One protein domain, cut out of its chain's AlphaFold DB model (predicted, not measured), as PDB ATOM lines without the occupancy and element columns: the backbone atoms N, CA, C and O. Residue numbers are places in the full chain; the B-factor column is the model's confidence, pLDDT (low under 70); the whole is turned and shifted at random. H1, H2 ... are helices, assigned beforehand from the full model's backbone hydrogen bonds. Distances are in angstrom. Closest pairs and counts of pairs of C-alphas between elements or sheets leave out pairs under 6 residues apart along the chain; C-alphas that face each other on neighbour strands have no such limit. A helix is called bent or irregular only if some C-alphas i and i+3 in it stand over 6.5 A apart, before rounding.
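AT A GLANCE: This is residues 618 to 723 and 744 to 777 of the 852 residues of the protein "Protein kinase domain-containing protein" of Legionellales bacterium (UniProt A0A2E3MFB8). Two long helices, H1 and H4, run side by side the same way, and the shorter H2 and H3 run back the opposite way, one after the other, along H4. A fifth long helix, H5, comes close to H2 and H4 with its early part and sticks out from the rest at residues 759 to 777. The printed part has 140 residues with five named helices in the order H1 to H5 and no named strand, the class all helix. It is loose, with a radius of gyration of the C-alphas of 18.5 A, and its spans are 58 by 40 by 19 A, only just flat.

IN THESE COORDINATES: H5, residues 744 to 777, measures 47.6 A and ends at C-alpha 777 (126.391, 195.348, 123.808). H4, residues 690 to 722, measures 47.1 A. H1, residues 618 to 648, measures 43.8 A from C-alpha 618 (156.669, 178.163, 133.096). H2, residues 654 to 670, measures 24.8 A, has a kink of 26 degrees near residue 661 and is irregular, with C-alphas 655 and 658 7.5 A apart. H3, residues 674 to 686, measures 19.8 A and is irregular, with C-alphas 682 and 685 7.1 A apart.

HOW THE PARTS SIT: H1, H3 and H4 form an up and down bundle, each running against the one before it. H1 touches H4 at a shallow tilt of 13 degrees, the closest C-alphas being Tyr 640 and Ile 708, 5.3 A. H3 and H4 form a helical hairpin, closest at the C-alphas of Leu 684 and Arg 693, 5.9 A. H1 and H3 only just touch, with 3 pairs of C-alphas within 8 A, closest at Gln 626 and Pro 685, 6.7 A. H2 and H4 are near each other. H5 is close but not clearly touching to H4, at the C-alphas of Leu 717 and Leu 746, 7.7 A. In H1, H4 and H5 every O i to N i+4 pair is within hydrogen-bond range; in H2 11 of 13 are, in H3 7 of 9.

THE WHOLE: The C-alphas farthest apart, of Cys 618 and Ser 655, are 59.6 A apart. Residues 724 to 743 are not printed, and C-alphas 723 and 744 across the cut are 16.4 A apart. Of the links printed whole, those from H1 to H2, H2 to H3 and H3 to H4 are tight. Mean pLDDT of the printed part is 76.0; H5 has a mean of 50.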
ATOM      1  N   CYS A 618     157.582 177.856 134.208       88.19
ATOM      2  CA  CYS A 618     156.669 178.163 133.096       88.19
ATOM      3  C   CYS A 618     157.229 177.760 131.729       88.19
ATOM      4  O   CYS A 618     156.504 177.222 130.896       88.19
ATOM      5  N   ASP A 619     158.512 178.020 131.499       89.19
ATOM      6  CA  ASP A 619     159.221 177.659 130.272       89.19
ATOM      7  C   ASP A 619     159.229 176.139 130.068       89.19
ATOM      8  O   ASP A 619     158.940 175.661 128.971       89.19
ATOM      9  N   LYS A 620     159.458 175.376 131.144       91.19
ATOM     10  CA  LYS A 620     159.420 173.907 131.131       91.19
ATOM     11  C   LYS A 620     158.027 173.361 130.863       91.19
ATOM     12  O   LYS A 620     157.893 172.419 130.090       91.19
ATOM     13  N   VAL A 621     156.988 173.985 131.415       91.06
ATOM     14  CA  VAL A 621     155.601 173.648 131.062       91.06
ATOM     15  C   VAL A 621     155.317 173.926 129.602       91.06
ATOM     16  O   VAL A 621     154.742 173.074 128.939       91.06
ATOM     17  N   ASN A 622     155.724 175.077 129.074       89.12
ATOM     18  CA  ASN A 622     155.475 175.391 127.671       89.12
ATOM     19  C   ASN A 622     156.170 174.398 126.729       89.12
ATOM     20  O   ASN A 622     155.544 173.974 125.758       89.12
ATOM     21  N   GLN A 623     157.403 173.990 127.053       90.06
ATOM     22  CA  GLN A 623     158.132 172.928 126.347       90.06
ATOM     23  C   GLN A 623     157.374 171.595 126.408       90.06
ATOM     24  O   GLN A 623     157.110 170.996 125.368       90.06
ATOM     25  N   PHE A 624     156.954 171.178 127.606       93.12
ATOM     26  CA  PHE A 624     156.153 169.968 127.806       93.12
ATOM     27  C   PHE A 624     154.847 169.997 127.003       93.12
ATOM     28  O   PHE A 624     154.568 169.065 126.255       93.12
ATOM     29  N   LEU A 625     154.063 171.070 127.119       91.38
ATOM     30  CA  LEU A 625     152.788 171.209 126.419       91.38
ATOM     31  C   LEU A 625     152.984 171.170 124.907       91.38
ATOM     32  O   LEU A 625     152.194 170.551 124.210       91.38
ATOM     33  N   GLN A 626     154.035 171.811 124.391       91.06
ATOM     34  CA  GLN A 626     154.321 171.801 122.961       91.06
ATOM     35  C   GLN A 626     154.636 170.389 122.459       91.06
ATOM     36  O   GLN A 626     154.040 169.969 121.469       91.06
ATOM     37  N   ALA A 627     155.504 169.651 123.154       90.62
ATOM     38  CA  ALA A 627     155.821 168.267 122.803       90.62
ATOM     39  C   ALA A 627     154.590 167.351 122.920       90.62
ATOM     40  O   ALA A 627     154.294 166.580 122.010       90.62
ATOM     41  N   ALA A 628     153.812 167.485 123.999       89.50
ATOM     42  CA  ALA A 628     152.607 166.689 124.228       89.50
ATOM     43  C   ALA A 628     151.518 166.944 123.177       89.50
ATOM     44  O   ALA A 628     150.895 166.005 122.681       89.50
ATOM     45  N   GLU A 629     151.296 168.205 122.813       91.88
ATOM     46  CA  GLU A 629     150.358 168.584 121.758       91.88
ATOM     47  C   GLU A 629     150.820 168.066 120.395       91.88
ATOM     48  O   GLU A 629     150.018 167.482 119.669       91.88
ATOM     49  N   GLN A 630     152.108 168.211 120.067       90.75
ATOM     50  CA  GLN A 630     152.687 167.668 118.836       90.75
ATOM     51  C   GLN A 630     152.509 166.147 118.747       90.75
ATOM     52  O   GLN A 630     152.025 165.662 117.727       90.75
ATOM     53  N   ALA A 631     152.803 165.410 119.822       89.62
ATOM     54  CA  ALA A 631     152.600 163.964 119.890       89.62
ATOM     55  C   ALA A 631     151.118 163.574 119.731       89.62
ATOM     56  O   ALA A 631     150.789 162.662 118.968       89.62
ATOM     57  N   CYS A 632     150.203 164.301 120.386       88.75
ATOM     58  CA  CYS A 632     148.761 164.091 120.226       88.75
ATOM     59  C   CYS A 632     148.314 164.288 118.775       88.75
ATOM     60  O   CYS A 632     147.566 163.465 118.246       88.75
ATOM     61  N   PHE A 633     148.753 165.369 118.128       90.56
ATOM     62  CA  PHE A 633     148.366 165.650 116.749       90.56
ATOM     63  C   PHE A 633     148.985 164.673 115.764       90.56
ATOM     64  O   PHE A 633     148.269 164.223 114.878       90.56
ATOM     65  N   ALA A 634     150.248 164.282 115.947       89.31
ATOM     66  CA  ALA A 634     150.882 163.255 115.125       89.31
ATOM     67  C   ALA A 634     150.094 161.938 115.180       89.31
ATOM     68  O   ALA A 634     149.805 161.346 114.141       89.31
ATOM     69  N   LYS A 635     149.657 161.522 116.378       89.00
ATOM     70  CA  LYS A 635     148.822 160.329 116.543       89.00
ATOM     71  C   LYS A 635     147.456 160.469 115.873       89.00
ATOM     72  O   LYS A 635     147.070 159.604 115.095       89.00
ATOM     73  N   LEU A 636     146.729 161.555 116.146       88.88
ATOM     74  CA  LEU A 636     145.410 161.789 115.546       88.88
ATOM     75  C   LEU A 636     145.493 161.892 114.018       88.88
ATOM     76  O   LEU A 636     144.607 161.412 113.320       88.88
ATOM     77  N   GLN A 637     146.566 162.479 113.491       89.50
ATOM     78  CA  GLN A 637     146.835 162.555 112.061       89.50
ATOM     79  C   GLN A 637     147.143 161.178 111.463       89.50
ATOM     80  O   GLN A 637     146.649 160.874 110.378       89.50
ATOM     81  N   ALA A 638     147.918 160.338 112.153       89.69
ATOM     82  CA  ALA A 638     148.188 158.969 111.725       89.69
ATOM     83  C   ALA A 638     146.911 158.115 111.722       89.69
ATOM     84  O   ALA A 638     146.626 157.459 110.723       89.69
ATOM     85  N   GLU A 639     146.098 158.182 112.783       90.44
ATOM     86  CA  GLU A 639     144.785 157.519 112.848       90.44
ATOM     87  C   GLU A 639     143.871 157.989 111.715       90.44
ATOM     88  O   GLU A 639     143.270 157.181 111.008       90.44
ATOM     89  N   TYR A 640     143.806 159.302 111.501       88.25
ATOM     90  CA  TYR A 640     143.028 159.903 110.429       88.25
ATOM     91  C   TYR A 640     143.473 159.432 109.040       88.25
ATOM     92  O   TYR A 640     142.640 159.038 108.224       88.25
ATOM     93  N   THR A 641     144.781 159.430 108.785       88.88
ATOM     94  CA  THR A 641     145.363 158.984 107.514       88.88
ATOM     95  C   THR A 641     145.099 157.498 107.291       88.88
ATOM     96  O   THR A 641     144.659 157.125 106.210       88.88
ATOM     97  N   ALA A 642     145.269 156.662 108.318       91.50
ATOM     98  CA  ALA A 642     145.013 155.226 108.235       91.50
ATOM     99  C   ALA A 642     143.539 154.913 107.931       91.50
ATOM    100  O   ALA A 642     143.244 154.058 107.095       91.50
ATOM    101  N   GLU A 643     142.592 155.608 108.570       90.50
ATOM    102  CA  GLU A 643     141.168 155.452 108.252       90.50
ATOM    103  C   GLU A 643     140.842 155.951 106.836       90.50
ATOM    104  O   GLU A 643     140.064 155.319 106.118       90.50
ATOM    105  N   LEU A 644     141.479 157.036 106.387       86.06
ATOM    106  CA  LEU A 644     141.312 157.541 105.026       86.06
ATOM    107  C   LEU A 644     141.897 156.581 103.978       86.06
ATOM    108  O   LEU A 644     141.307 156.400 102.916       86.06
ATOM    109  N   GLU A 645     143.028 155.936 104.261       89.31
ATOM    110  CA  GLU A 645     143.624 154.903 103.409       89.31
ATOM    111  C   GLU A 645     142.728 153.668 103.307       89.31
ATOM    112  O   GLU A 645     142.491 153.193 102.196       89.31
ATOM    113  N   LYS A 646     142.154 153.197 104.424       89.44
ATOM    114  CA  LYS A 646     141.144 152.121 104.414       89.44
ATOM    115  C   LYS A 646     139.948 152.499 103.547       89.44
ATOM    116  O   LYS A 646     139.543 151.724 102.685       89.44
ATOM    117  N   PHE A 647     139.429 153.713 103.727       83.88
ATOM    118  CA  PHE A 647     138.334 154.246 102.923       83.88
ATOM    119  C   PHE A 647     138.687 154.324 101.430       83.88
ATOM    120  O   PHE A 647     137.900 153.913 100.581       83.88
ATOM    121  N   ASN A 648     139.890 154.792 101.093       83.00
ATOM    122  CA  ASN A 648     140.376 154.880  99.715       83.00
ATOM    123  C   ASN A 648     140.650 153.511  99.079       83.00
ATOM    124  O   ASN A 648     140.570 153.389  97.858       83.00
ATOM    125  N   GLY A 649     140.990 152.509  99.890       85.62
ATOM    126  CA  GLY A 649     141.264 151.138  99.467       85.62
ATOM    127  C   GLY A 649     140.017 150.285  99.233       85.62
ATOM    128  O   GLY A 649     140.152 149.145  98.784       85.62
ATOM    129  N   LEU A 650     138.813 150.803  99.510       82.75
ATOM    130  CA  LEU A 650     137.560 150.095  99.250       82.75
ATOM    131  C   LEU A 650     137.419 149.781  97.753       82.75
ATOM    132  O   LEU A 650     137.260 150.671  96.917       82.75
ATOM    133  N   GLN A 651     137.449 148.489  97.412       78.38
ATOM    134  CA  GLN A 651     137.138 148.027  96.062       78.38
ATOM    135  C   GLN A 651     135.626 147.900  95.899       78.38
ATOM    136  O   GLN A 651     134.989 147.067  96.542       78.38
ATOM    137  N   LEU A 652     135.055 148.731  95.029       74.19
ATOM    138  CA  LEU A 652     133.626 148.737  94.736       74.19
ATOM    139  C   LEU A 652     133.336 148.178  93.339       74.19
ATOM    140  O   LEU A 652     134.159 148.343  92.432       74.19
ATOM    141  N   PRO A 653     132.163 147.547  93.131       76.19
ATOM    142  CA  PRO A 653     131.716 147.147  91.804       76.19
ATOM    143  C   PRO A 653     131.712 148.341  90.844       76.19
ATOM    144  O   PRO A 653     131.336 149.450  91.224       76.19
ATOM    145  N   ALA A 654     132.085 148.116  89.580       76.50
ATOM    146  CA  ALA A 654     132.214 149.179  88.578       76.50
ATOM    147  C   ALA A 654     130.936 150.026  88.405       76.50
ATOM    148  O   ALA A 654     131.031 151.206  88.076       76.50
ATOM    149  N   SER A 655     129.760 149.448  88.679       75.38
ATOM    150  CA  SER A 655     128.465 150.135  88.649       75.38
ATOM    151  C   SER A 655     128.321 151.249  89.691       75.38
ATOM    152  O   SER A 655     127.585 152.192  89.444       75.38
ATOM    153  N   PHE A 656     129.043 151.179  90.815       72.88
ATOM    154  CA  PHE A 656     128.966 152.151  91.915       72.88
ATOM    155  C   PHE A 656     130.095 153.184  91.905       72.88
ATOM    156  O   PHE A 656     130.107 154.096  92.727       72.88
ATOM    157  N   LYS A 657     131.064 153.065  90.989       76.25
ATOM    158  CA  LYS A 657     132.284 153.879  91.015       76.25
ATOM    159  C   LYS A 657     131.999 155.382  90.909       76.25
ATOM    160  O   LYS A 657     132.525 156.154  91.699       76.25
ATOM    161  N   ASN A 658     131.124 155.784  89.986       75.44
ATOM    162  CA  ASN A 658     130.807 157.200  89.768       75.44
ATOM    163  C   ASN A 658     130.058 157.822  90.961       75.44
ATOM    164  O   ASN A 658     130.306 158.972  91.317       75.44
ATOM    165  N   GLU A 659     129.161 157.066  91.597       73.94
ATOM    166  CA  GLU A 659     128.427 157.510  92.788       73.94
ATOM    167  C   GLU A 659     129.337 157.560  94.010       73.94
ATOM    168  O   GLU A 659     129.282 158.513  94.784       73.94
ATOM    169  N   PHE A 660     130.231 156.583  94.152       73.12
ATOM    170  CA  PHE A 660     131.237 156.579  95.200       73.12
ATOM    171  C   PHE A 660     132.217 157.742  95.067       73.12
ATOM    172  O   PHE A 660     132.496 158.394  96.067       73.12
ATOM    173  N   ASP A 661     132.696 158.055  93.861       77.00
ATOM    174  CA  ASP A 661     133.583 159.200  93.632       77.00
ATOM    175  C   ASP A 661     132.879 160.529  93.972       77.00
ATOM    176  O   ASP A 661     133.482 161.411  94.589       77.00
ATOM    177  N   ALA A 662     131.581 160.653  93.665       75.19
ATOM    178  CA  ALA A 662     130.771 161.812  94.047       75.19
ATOM    179  C   ALA A 662     130.544 161.903  95.568       75.19
ATOM    180  O   ALA A 662     130.671 162.983  96.149       75.19
ATOM    181  N   ILE A 663     130.253 160.776  96.227       69.81
ATOM    182  CA  ILE A 663     130.111 160.700  97.687       69.81
ATOM    183  C   ILE A 663     131.435 161.044  98.349       69.81
ATOM    184  O   ILE A 663     131.454 161.886  99.235       69.81
ATOM    185  N   LYS A 664     132.542 160.466  97.887       74.38
ATOM    186  CA  LYS A 664     133.900 160.739  98.358       74.38
ATOM    187  C   LYS A 664     134.253 162.218  98.239       74.38
ATOM    188  O   LYS A 664     134.753 162.784  99.206       74.38
ATOM    189  N   ALA A 665     133.962 162.858  97.108       75.06
ATOM    190  CA  ALA A 665     134.178 164.294  96.938       75.06
ATOM    191  C   ALA A 665     133.347 165.120  97.940       75.06
ATOM    192  O   ALA A 665     133.897 165.958  98.651       75.06
ATOM    193  N   ALA A 666     132.050 164.821  98.078       72.00
ATOM    194  CA  ALA A 666     131.180 165.482  99.054       72.00
ATOM    195  C   ALA A 666     131.614 165.228 100.513       72.00
ATOM    196  O   ALA A 666     131.411 166.075 101.385       72.00
ATOM    197  N   LEU A 667     132.214 164.067 100.777       68.75
ATOM    198  CA  LEU A 667     132.726 163.664 102.081       68.75
ATOM    199  C   LEU A 667     133.961 164.482 102.461       68.75
ATOM    200  O   LEU A 667     134.007 165.039 103.557       68.75
ATOM    201  N   MET A 668     134.903 164.628 101.525       73.81
ATOM    202  CA  MET A 668     136.093 165.465 101.698       73.81
ATOM    203  C   MET A 668     135.733 166.949 101.885       73.81
ATOM    204  O   MET A 668     136.373 167.621 102.688       73.81
ATOM    205  N   ASP A 669     134.670 167.435 101.233       74.56
ATOM    206  CA  ASP A 669     134.147 168.802 101.408       74.56
ATOM    207  C   ASP A 669     133.420 169.022 102.752       74.56
ATOM    208  O   ASP A 669     133.358 170.144 103.268       74.56
ATOM    209  N   ALA A 670     132.828 167.971 103.332       69.69
ATOM    210  CA  ALA A 670     132.107 168.055 104.606       69.69
ATOM    211  C   ALA A 670     133.046 168.106 105.821       69.69
ATOM    212  O   ALA A 670     132.671 168.618 106.884       69.69
ATOM    213  N   MET A 671     134.254 167.577 105.664       76.12
ATOM    214  CA  MET A 671     135.264 167.502 106.708       76.12
ATOM    215  C   MET A 671     136.037 168.804 106.814       76.12
ATOM    216  O   MET A 671     136.253 169.517 105.835       76.12
ATOM    217  N   LYS A 672     136.496 169.121 108.026       78.44
ATOM    218  CA  LYS A 672     137.430 170.234 108.178       78.44
ATOM    219  C   LYS A 672     138.734 169.872 107.460       78.44
ATOM    220  O   LYS A 672     139.266 168.797 107.761       78.44
ATOM    221  N   PRO A 673     139.250 170.718 106.547       82.75
ATOM    222  CA  PRO A 673     140.456 170.398 105.801       82.75
ATOM    223  C   PRO A 673     141.610 170.083 106.748       82.75
ATOM    224  O   PRO A 673     141.872 170.834 107.690       82.75
ATOM    225  N   GLN A 674     142.339 169.002 106.479       80.69
ATOM    226  CA  GLN A 674     143.505 168.621 107.280       80.69
ATOM    227  C   GLN A 674     144.517 169.773 107.376       80.69
ATOM    228  O   GLN A 674     144.998 170.081 108.460       80.69
ATOM    229  N   ALA A 675     144.750 170.490 106.273       83.25
ATOM    230  CA  ALA A 675     145.613 171.669 106.252       83.25
ATOM    231  C   ALA A 675     145.139 172.787 107.204       83.25
ATOM    232  O   ALA A 675     145.955 173.527 107.753       83.25
ATOM    233  N   GLU A 676     143.827 172.920 107.424       87.88
ATOM    234  CA  GLU A 676     143.281 173.875 108.386       87.88
ATOM    235  C   GLU A 676     143.505 173.411 109.829       87.88
ATOM    236  O   GLU A 676     143.927 174.218 110.656       87.88
ATOM    237  N   LEU A 677     143.294 172.122 110.120       86.06
ATOM    238  CA  LEU A 677     143.588 171.530 111.430       86.06
ATOM    239  C   LEU A 677     145.077 171.630 111.783       86.06
ATOM    240  O   LEU A 677     145.425 172.015 112.895       86.06
ATOM    241  N   GLU A 678     145.964 171.350 110.828       87.50
ATOM    242  CA  GLU A 678     147.414 171.508 110.985       87.50
ATOM    243  C   GLU A 678     147.811 172.971 111.207       87.50
ATOM    244  O   GLU A 678     148.686 173.270 112.023       87.50
ATOM    245  N   ARG A 679     147.162 173.906 110.502       90.62
ATOM    246  CA  ARG A 679     147.376 175.342 110.708       90.62
ATOM    247  C   ARG A 679     146.941 175.765 112.109       90.62
ATOM    248  O   ARG A 679     147.702 176.453 112.779       90.62
ATOM    249  N   GLU A 680     145.755 175.364 112.559       89.94
ATOM    250  CA  GLU A 680     145.273 175.670 113.911       89.94
ATOM    251  C   GLU A 680     146.170 175.054 114.993       89.94
ATOM    252  O   GLU A 680     146.504 175.735 115.964       89.94
ATOM    253  N   ALA A 681     146.642 173.821 114.792       87.50
ATOM    254  CA  ALA A 681     147.597 173.171 115.685       87.50
ATOM    255  C   ALA A 681     148.921 173.951 115.788       87.50
ATOM    256  O   ALA A 681     149.436 174.153 116.886       87.50
ATOM    257  N   LYS A 682     149.444 174.475 114.670       90.81
ATOM    258  CA  LYS A 682     150.656 175.322 114.653       90.81
ATOM    259  C   LYS A 682     150.483 176.656 115.385       90.81
ATOM    260  O   LYS A 682     151.480 177.245 115.803       90.81
ATOM    261  N   LEU A 683     149.251 177.141 115.541       91.88
ATOM    262  CA  LEU A 683     148.951 178.380 116.262       91.88
ATOM    263  C   LEU A 683     148.813 178.170 117.778       91.88
ATOM    264  O   LEU A 683     148.870 179.148 118.518       91.88
ATOM    265  N   LEU A 684     148.676 176.931 118.268       88.94
ATOM    266  CA  LEU A 684     148.465 176.662 119.698       88.94
ATOM    267  C   LEU A 684     149.532 177.248 120.637       88.94
ATOM    268  O   LEU A 684     149.153 177.846 121.647       88.94
ATOM    269  N   PRO A 685     150.841 177.164 120.330       89.38
ATOM    270  CA  PRO A 685     151.867 177.753 121.189       89.38
ATOM    271  C   PRO A 685     151.794 179.285 121.302       89.38
ATOM    272  O   PRO A 685     152.446 179.853 122.171       89.38
ATOM    273  N   GLN A 686     151.025 179.961 120.437       90.00
ATOM    274  CA  GLN A 686     150.893 181.422 120.434       90.00
ATOM    275  C   GLN A 686     149.867 181.931 121.457       90.00
ATOM    276  O   GLN A 686     149.813 183.134 121.718       90.00
ATOM    277  N   TYR A 687     149.049 181.051 122.045       85.94
ATOM    278  CA  TYR A 687     148.082 181.465 123.058       85.94
ATOM    279  C   TYR A 687     148.784 181.766 124.393       85.94
ATOM    280  O   TYR A 687     149.473 180.899 124.932       85.94
ATOM    281  N   PRO A 688     148.579 182.966 124.972       76.19
ATOM    282  CA  PRO A 688     149.346 183.431 126.128       76.19
ATOM    283  C   PRO A 688     148.935 182.787 127.457       76.19
ATOM    284  O   PRO A 688     149.676 182.901 128.427       76.19
ATOM    285  N   SER A 689     147.766 182.137 127.525       83.44
ATOM    286  CA  SER A 689     147.310 181.427 128.725       83.44
ATOM    287  C   SER A 689     147.050 179.956 128.439       83.44
ATOM    288  O   SER A 689     146.526 179.601 127.377       83.44
ATOM    289  N   PHE A 690     147.360 179.100 129.414       86.19
ATOM    290  CA  PHE A 690     147.099 177.668 129.299       86.19
ATOM    291  C   PHE A 690     145.600 177.361 129.203       86.19
ATOM    292  O   PHE A 690     145.232 176.454 128.469       86.19
ATOM    293  N   VAL A 691     144.725 178.118 129.874       84.44
ATOM    294  CA  VAL A 691     143.264 177.914 129.788       84.44
ATOM    295  C   VAL A 691     142.775 178.048 128.343       84.44
ATOM    296  O   VAL A 691     142.164 177.120 127.818       84.44
ATOM    297  N   ILE A 692     143.128 179.149 127.671       85.81
ATOM    298  CA  ILE A 692     142.737 179.376 126.273       85.81
ATOM    299  C   ILE A 692     143.398 178.335 125.363       85.81
ATOM    300  O   ILE A 692     142.730 177.737 124.520       85.81
ATOM    301  N   ARG A 693     144.701 178.071 125.552       90.00
ATOM    302  CA  ARG A 693     145.432 177.049 124.787       90.00
ATOM    303  C   ARG A 693     144.770 175.676 124.910       90.00
ATOM    304  O   ARG A 693     144.582 175.002 123.904       90.00
ATOM    305  N   LYS A 694     144.352 175.290 126.118       87.81
ATOM    306  CA  LYS A 694     143.668 174.025 126.405       87.81
ATOM    307  C   LYS A 694     142.307 173.941 125.723       87.81
ATOM    308  O   LYS A 694     142.003 172.903 125.146       87.81
ATOM    309  N   GLU A 695     141.501 174.998 125.767       88.44
ATOM    310  CA  GLU A 695     140.205 175.033 125.075       88.44
ATOM    311  C   GLU A 695     140.375 174.862 123.560       88.44
ATOM    312  O   GLU A 695     139.673 174.063 122.938       88.44
ATOM    313  N   GLN A 696     141.352 175.556 122.967       91.69
ATOM    314  CA  GLN A 696     141.656 175.416 121.542       91.69
ATOM    315  C   GLN A 696     142.205 174.024 121.215       91.69
ATOM    316  O   GLN A 696     141.777 173.417 120.237       91.69
ATOM    317  N   PHE A 697     143.080 173.475 122.058       91.81
ATOM    318  CA  PHE A 697     143.576 172.108 121.921       91.81
ATOM    319  C   PHE A 697     142.423 171.097 121.936       91.81
ATOM    320  O   PHE A 697     142.303 170.284 121.024       91.81
ATOM    321  N   GLN A 698     141.525 171.185 122.921       91.00
ATOM    322  CA  GLN A 698     140.357 170.308 123.030       91.00
ATOM    323  C   GLN A 698     139.433 170.421 121.817       91.00
ATOM    324  O   GLN A 698     138.929 169.406 121.340       91.00
ATOM    325  N   LYS A 699     139.242 171.636 121.289       90.88
ATOM    326  CA  LYS A 699     138.478 171.867 120.060       90.88
ATOM    327  C   LYS A 699     139.123 171.173 118.857       90.88
ATOM    328  O   LYS A 699     138.432 170.452 118.145       90.88
ATOM    329  N   ILE A 700     140.431 171.338 118.659       89.56
ATOM    330  CA  ILE A 700     141.161 170.712 117.545       89.56
ATOM    331  C   ILE A 700     141.117 169.181 117.670       89.56
ATOM    332  O   ILE A 700     140.830 168.493 116.693       89.56
ATOM    333  N   VAL A 701     141.324 168.634 118.875       89.31
ATOM    334  CA  VAL A 701     141.202 167.188 119.145       89.31
ATOM    335  C   VAL A 701     139.788 166.682 118.848       89.31
ATOM    336  O   VAL A 701     139.631 165.618 118.246       89.31
ATOM    337  N   ALA A 702     138.752 167.423 119.248       89.31
ATOM    338  CA  ALA A 702     137.365 167.065 118.966       89.31
ATOM    339  C   ALA A 702     137.062 167.076 117.459       89.31
ATOM    340  O   ALA A 702     136.388 166.166 116.978       89.31
ATOM    341  N   ASP A 703     137.593 168.052 116.716       88.62
ATOM    342  CA  ASP A 703     137.455 168.120 115.259       88.62
ATOM    343  C   ASP A 703     138.167 166.931 114.575       88.62
ATOM    344  O   ASP A 703     137.567 166.278 113.718       88.62
ATOM    345  N   TYR A 704     139.387 166.567 115.001       89.25
ATOM    346  CA  TYR A 704     140.079 165.358 114.522       89.25
ATOM    347  C   TYR A 704     139.268 164.088 114.789       89.25
ATOM    348  O   TYR A 704     139.026 163.304 113.874       89.25
ATOM    349  N   ARG A 705     138.803 163.888 116.028       90.38
ATOM    350  CA  ARG A 705     138.005 162.707 116.397       90.38
ATOM    351  C   ARG A 705     136.691 162.636 115.624       90.38
ATOM    352  O   ARG A 705     136.285 161.548 115.229       90.38
ATOM    353  N   ALA A 706     136.043 163.774 115.379       86.81
ATOM    354  CA  ALA A 706     134.834 163.836 114.565       86.81
ATOM    355  C   ALA A 706     135.107 163.453 113.102       86.81
ATOM    356  O   ALA A 706     134.323 162.697 112.526       86.81
ATOM    357  N   ASN A 707     136.221 163.923 112.526       88.38
ATOM    358  CA  ASN A 707     136.667 163.533 111.187       88.38
ATOM    359  C   ASN A 707     136.979 162.024 111.118       88.38
ATOM    360  O   ASN A 707     136.480 161.350 110.223       88.38
ATOM    361  N   ILE A 708     137.734 161.477 112.079       88.06
ATOM    362  CA  ILE A 708     138.067 160.041 112.158       88.06
ATOM    363  C   ILE A 708     136.797 159.190 112.264       88.06
ATOM    364  O   ILE A 708     136.594 158.277 111.466       88.06
ATOM    365  N   ALA A 709     135.914 159.508 113.217       87.62
ATOM    366  CA  ALA A 709     134.660 158.782 113.412       87.62
ATOM    367  C   ALA A 709     133.788 158.823 112.152       87.62
ATOM    368  O   ALA A 709     133.189 157.820 111.784       87.62
ATOM    369  N   PHE A 710     133.754 159.962 111.457       82.81
ATOM    370  CA  PHE A 710     133.002 160.092 110.215       82.81
ATOM    371  C   PHE A 710     133.539 159.210 109.087       82.81
ATOM    372  O   PHE A 710     132.749 158.529 108.431       82.81
ATOM    373  N   VAL A 711     134.857 159.208 108.869       83.88
ATOM    374  CA  VAL A 711     135.492 158.357 107.850       83.88
ATOM    375  C   VAL A 711     135.231 156.891 108.169       83.88
ATOM    376  O   VAL A 711     134.788 156.152 107.293       83.88
ATOM    377  N   LYS A 712     135.408 156.497 109.432       87.69
ATOM    378  CA  LYS A 712     135.186 155.129 109.899       87.69
ATOM    379  C   LYS A 712     133.732 154.674 109.741       87.69
ATOM    380  O   LYS A 712     133.486 153.641 109.133       87.69
ATOM    381  N   GLU A 713     132.764 155.457 110.221       85.06
ATOM    382  CA  GLU A 713     131.334 155.143 110.070       85.06
ATOM    383  C   GLU A 713     130.944 155.003 108.593       85.06
ATOM    384  O   GLU A 713     130.187 154.107 108.227       85.06
ATOM    385  N   THR A 714     131.481 155.868 107.727       79.06
ATOM    386  CA  THR A 714     131.200 155.801 106.287       79.06
ATOM    387  C   THR A 714     131.852 154.575 105.651       79.06
ATOM    388  O   THR A 714     131.201 153.872 104.881       79.06
ATOM    389  N   HIS A 715     133.110 154.285 105.989       83.69
ATOM    390  CA  HIS A 715     133.791 153.066 105.566       83.69
ATOM    391  C   HIS A 715     132.983 151.821 105.956       83.69
ATOM    392  O   HIS A 715     132.708 150.984 105.099       83.69
ATOM    393  N   ASP A 716     132.541 151.730 107.212       82.88
ATOM    394  CA  ASP A 716     131.796 150.582 107.735       82.88
ATOM    395  C   ASP A 716     130.430 150.422 107.051       82.88
ATOM    396  O   ASP A 716     130.042 149.301 106.719       82.88
ATOM    397  N   LEU A 717     129.726 151.524 106.764       79.31
ATOM    398  CA  LEU A 717     128.469 151.507 106.006       79.31
ATOM    399  C   LEU A 717     128.661 151.014 104.571       79.31
ATOM    400  O   LEU A 717     127.900 150.173 104.095       79.31
ATOM    401  N   ILE A 718     129.684 151.519 103.880       77.50
ATOM    402  CA  ILE A 718     129.975 151.123 102.498       77.50
ATOM    403  C   ILE A 718     130.440 149.667 102.448       77.50
ATOM    404  O   ILE A 718     130.009 148.918 101.575       77.50
ATOM    405  N   HIS A 719     131.263 149.240 103.403       79.75
ATOM    406  CA  HIS A 719     131.710 147.857 103.519       79.75
ATOM    407  C   HIS A 719     130.555 146.896 103.859       79.75
ATOM    408  O   HIS A 719     130.479 145.796 103.315       79.75
ATOM    409  N   ALA A 720     129.634 147.289 104.745       76.62
ATOM    410  CA  ALA A 720     128.439 146.498 105.048       76.62
ATOM    411  C   ALA A 720     127.556 146.313 103.806       76.62
ATOM    412  O   ALA A 720     126.999 145.239 103.584       76.62
ATOM    413  N   ALA A 721     127.469 147.341 102.971       68.75
ATOM    414  CA  ALA A 721     126.675 147.311 101.759       68.75
ATOM    415  C   ALA A 721     127.319 146.587 100.578       68.75
ATOM    416  O   ALA A 721     126.618 145.960  99.785       68.75
ATOM    417  N   SER A 722     128.646 146.648 100.454       69.19
ATOM    418  CA  SER A 722     129.382 145.946  99.401       69.19
ATOM    419  C   SER A 722     129.429 144.431  99.615       69.19
ATOM    420  O   SER A 722     129.814 143.699  98.704       69.19
ATOM    421  N   ASN A 723     128.994 143.945 100.784       69.44
ATOM    422  CA  ASN A 723     129.025 142.538 101.171       69.44
ATOM    423  C   ASN A 723     127.604 141.970 101.429       69.44
ATOM    424  O   ASN A 723     127.252 141.639 102.566       69.44
ATOM    425  N   ASP A 744     118.968 154.075  99.384       61.91
ATOM    426  CA  ASP A 744     118.123 154.795 100.342       61.91
ATOM    427  C   ASP A 744     118.733 154.861 101.749       61.91
ATOM    428  O   ASP A 744     118.594 155.881 102.418       61.91
ATOM    429  N   GLN A 745     119.441 153.822 102.208       60.53
ATOM    430  CA  GLN A 745     120.148 153.832 103.498       60.53
ATOM    431  C   GLN A 745     121.326 154.811 103.484       60.53
ATOM    432  O   GLN A 745     121.506 155.586 104.424       60.53
ATOM    433  N   LEU A 746     122.102 154.810 102.400       56.38
ATOM    434  CA  LEU A 746     123.230 155.709 102.189       56.38
ATOM    435  C   LEU A 746     122.745 157.149 101.994       56.38
ATOM    436  O   LEU A 746     123.310 158.074 102.577       56.38
ATOM    437  N   ARG A 747     121.660 157.351 101.240       59.44
ATOM    438  CA  ARG A 747     121.035 158.659 101.010       59.44
ATOM    439  C   ARG A 747     120.388 159.203 102.285       59.44
ATOM    440  O   ARG A 747     120.587 160.379 102.575       59.44
ATOM    441  N   ASP A 748     119.728 158.376 103.098       62.41
ATOM    442  CA  ASP A 748     119.215 158.774 104.418       62.41
ATOM    443  C   ASP A 748     120.334 159.090 105.407       62.41
ATOM    444  O   ASP A 748     120.243 160.076 106.134       62.41
ATOM    445  N   TYR A 749     121.402 158.290 105.440       57.97
ATOM    446  CA  TYR A 749     122.561 158.558 106.288       57.97
ATOM    447  C   TYR A 749     123.236 159.880 105.898       57.97
ATOM    448  O   TYR A 749     123.464 160.742 106.752       57.97
ATOM    449  N   THR A 750     123.461 160.088 104.597       53.34
ATOM    450  CA  THR A 750     124.046 161.318 104.043       53.34
ATOM    451  C   THR A 750     123.135 162.520 104.293       53.34
ATOM    452  O   THR A 750     123.622 163.560 104.725       53.34
ATOM    453  N   ALA A 751     121.815 162.384 104.129       57.31
ATOM    454  CA  ALA A 751     120.841 163.442 104.405       57.31
ATOM    455  C   ALA A 751     120.743 163.771 105.903       57.31
ATOM    456  O   ALA A 751     120.719 164.942 106.275       57.31
ATOM    457  N   LYS A 752     120.752 162.764 106.785       58.22
ATOM    458  CA  LYS A 752     120.701 162.938 108.246       58.22
ATOM    459  C   LYS A 752     121.980 163.589 108.780       58.22
ATOM    460  O   LYS A 752     121.910 164.416 109.689       58.22
ATOM    461  N   ARG A 753     123.147 163.282 108.197       55.31
ATOM    462  CA  ARG A 753     124.416 163.950 108.538       55.31
ATOM    463  C   ARG A 753     124.591 165.309 107.869       55.31
ATOM    464  O   ARG A 753     125.133 166.191 108.525       55.31
ATOM    465  N   GLN A 754     124.124 165.519 106.638       53.09
ATOM    466  CA  GLN A 754     124.065 166.851 106.025       53.09
ATOM    467  C   GLN A 754     123.141 167.765 106.831       53.09
ATOM    468  O   GLN A 754     123.545 168.879 107.138       53.09
ATOM    469  N   ASP A 755     121.978 167.281 107.282       48.34
ATOM    470  CA  ASP A 755     121.097 168.001 108.211       48.34
ATOM    471  C   ASP A 755     121.804 168.260 109.553       48.34
ATOM    472  O   ASP A 755     121.802 169.385 110.047       48.34
ATOM    473  N   HIS A 756     122.528 167.283 110.114       47.84
ATOM    474  CA  HIS A 756     123.302 167.502 111.341       47.84
ATOM    475  C   HIS A 756     124.431 168.540 111.171       47.84
ATOM    476  O   HIS A 756     124.569 169.428 112.016       47.84
ATOM    477  N   HIS A 757     125.211 168.479 110.087       49.00
ATOM    478  CA  HIS A 757     126.275 169.440 109.773       49.00
ATOM    479  C   HIS A 757     125.716 170.829 109.479       49.00
ATOM    480  O   HIS A 757     126.301 171.824 109.906       49.00
ATOM    481  N   LEU A 758     124.583 170.909 108.783       45.94
ATOM    482  CA  LEU A 758     123.902 172.158 108.484       45.94
ATOM    483  C   LEU A 758     123.325 172.766 109.766       45.94
ATOM    484  O   LEU A 758     123.572 173.936 110.028       45.94
ATOM    485  N   ARG A 759     122.692 171.971 110.639       47.41
ATOM    486  CA  ARG A 759     122.262 172.401 111.982       47.41
ATOM    487  C   ARG A 759     123.435 172.840 112.849       47.41
ATOM    488  O   ARG A 759     123.312 173.840 113.545       47.41
ATOM    489  N   LYS A 760     124.584 172.158 112.789       47.72
ATOM    490  CA  LYS A 760     125.802 172.546 113.522       47.72
ATOM    491  C   LYS A 760     126.385 173.852 112.971       47.72
ATOM    492  O   LYS A 760     126.719 174.729 113.759       47.72
ATOM    493  N   LYS A 761     126.438 174.034 111.645       45.56
ATOM    494  CA  LYS A 761     126.853 175.295 110.997       45.56
ATOM    495  C   LYS A 761     125.891 176.440 111.328       45.56
ATOM    496  O   LYS A 761     126.354 177.519 111.675       45.56
ATOM    497  N   VAL A 762     124.580 176.198 111.304       43.88
ATOM    498  CA  VAL A 762     123.542 177.170 111.686       43.88
ATOM    499  C   VAL A 762     123.630 177.512 113.175       43.88
ATOM    500  O   VAL A 762     123.584 178.688 113.517       43.88
ATOM    501  N   ALA A 763     123.842 176.533 114.056       44.84
ATOM    502  CA  ALA A 763     124.010 176.755 115.491       44.84
ATOM    503  C   ALA A 763     125.304 177.516 115.812       44.84
ATOM    504  O   ALA A 763     125.271 178.456 116.595       44.84
ATOM    505  N   VAL A 764     126.431 177.179 115.175       45.34
ATOM    506  CA  VAL A 764     127.699 177.917 115.321       45.34
ATOM    507  C   VAL A 764     127.564 179.342 114.788       45.34
ATOM    508  O   VAL A 764     128.050 180.276 115.418       45.34
ATOM    509  N   CYS A 765     126.865 179.538 113.667       42.06
ATOM    510  CA  CYS A 765     126.587 180.871 113.137       42.06
ATOM    511  C   CYS A 765     125.685 181.665 114.097       42.06
ATOM    512  O   CYS A 765     126.002 182.806 114.418       42.06
ATOM    513  N   ALA A 766     124.635 181.047 114.648       43.97
ATOM    514  CA  ALA A 766     123.745 181.661 115.632       43.97
ATOM    515  C   ALA A 766     124.459 182.001 116.955       43.97
ATOM    516  O   ALA A 766     124.260 183.090 117.487       43.97
ATOM    517  N   ILE A 767     125.332 181.120 117.457       48.53
ATOM    518  CA  ILE A 767     126.143 181.346 118.665       48.53
ATOM    519  C   ILE A 767     127.176 182.447 118.426       48.53
ATOM    520  O   ILE A 767     127.326 183.322 119.272       48.53
ATOM    521  N   ASN A 768     127.851 182.457 117.273       44.50
ATOM    522  CA  ASN A 768     128.787 183.525 116.927       44.50
ATOM    523  C   ASN A 768     128.060 184.866 116.787       44.50
ATOM    524  O   ASN A 768     128.533 185.857 117.328       44.50
ATOM    525  N   ILE A 769     126.893 184.907 116.139       47.59
ATOM    526  CA  ILE A 769     126.065 186.120 116.063       47.59
ATOM    527  C   ILE A 769     125.652 186.572 117.471       47.59
ATOM    528  O   ILE A 769     125.769 187.755 117.780       47.59
ATOM    529  N   ALA A 770     125.247 185.656 118.356       46.22
ATOM    530  CA  ALA A 770     124.900 185.978 119.739       46.22
ATOM    531  C   ALA A 770     126.106 186.503 120.542       46.22
ATOM    532  O   ALA A 770     125.989 187.527 121.210       46.22
ATOM    533  N   LEU A 771     127.280 185.873 120.427       46.62
ATOM    534  CA  LEU A 771     128.519 186.305 121.082       46.62
ATOM    535  C   LEU A 771     128.997 187.663 120.562       46.62
ATOM    536  O   LEU A 771     129.337 188.521 121.366       46.62
ATOM    537  N   TRP A 772     128.961 187.905 119.250       47.56
ATOM    538  CA  TRP A 772     129.273 189.216 118.669       47.56
ATOM    539  C   TRP A 772     128.261 190.287 119.088       47.56
ATOM    540  O   TRP A 772     128.641 191.434 119.307       47.56
ATOM    541  N   THR A 773     126.994 189.913 119.278       48.22
ATOM    542  CA  THR A 773     125.962 190.819 119.798       48.22
ATOM    543  C   THR A 773     126.192 191.142 121.275       48.22
ATOM    544  O   THR A 773     126.035 192.299 121.656       48.22
ATOM    545  N   ILE A 774     126.617 190.168 122.092       48.59
ATOM    546  CA  ILE A 774     126.972 190.351 123.512       48.59
ATOM    547  C   ILE A 774     128.258 191.170 123.655       48.59
ATOM    548  O   ILE A 774     128.292 192.112 124.435       48.59
ATOM    549  N   VAL A 775     129.303 190.877 122.880       48.06
ATOM    550  CA  VAL A 775     130.552 191.662 122.860       48.06
ATOM    551  C   VAL A 775     130.286 193.079 122.347       48.06
ATOM    552  O   VAL A 775     130.855 194.032 122.869       48.06
ATOM    553  N   GLY A 776     129.361 193.243 121.397       47.84
ATOM    554  CA  GLY A 776     128.870 194.543 120.947       47.84
ATOM    555  C   GLY A 776     128.112 195.305 122.036       47.84
ATOM    556  O   GLY A 776     128.424 196.463 122.289       47.84
ATOM    557  N   THR A 777     127.161 194.679 122.738       48.44
ATOM    558  CA  THR A 777     126.391 195.348 123.808       48.44
ATOM    559  C   THR A 777     127.215 195.606 125.067       48.44
ATOM    560  O   THR A 777     127.090 196.679 125.651       48.44
TER     561      THR A 777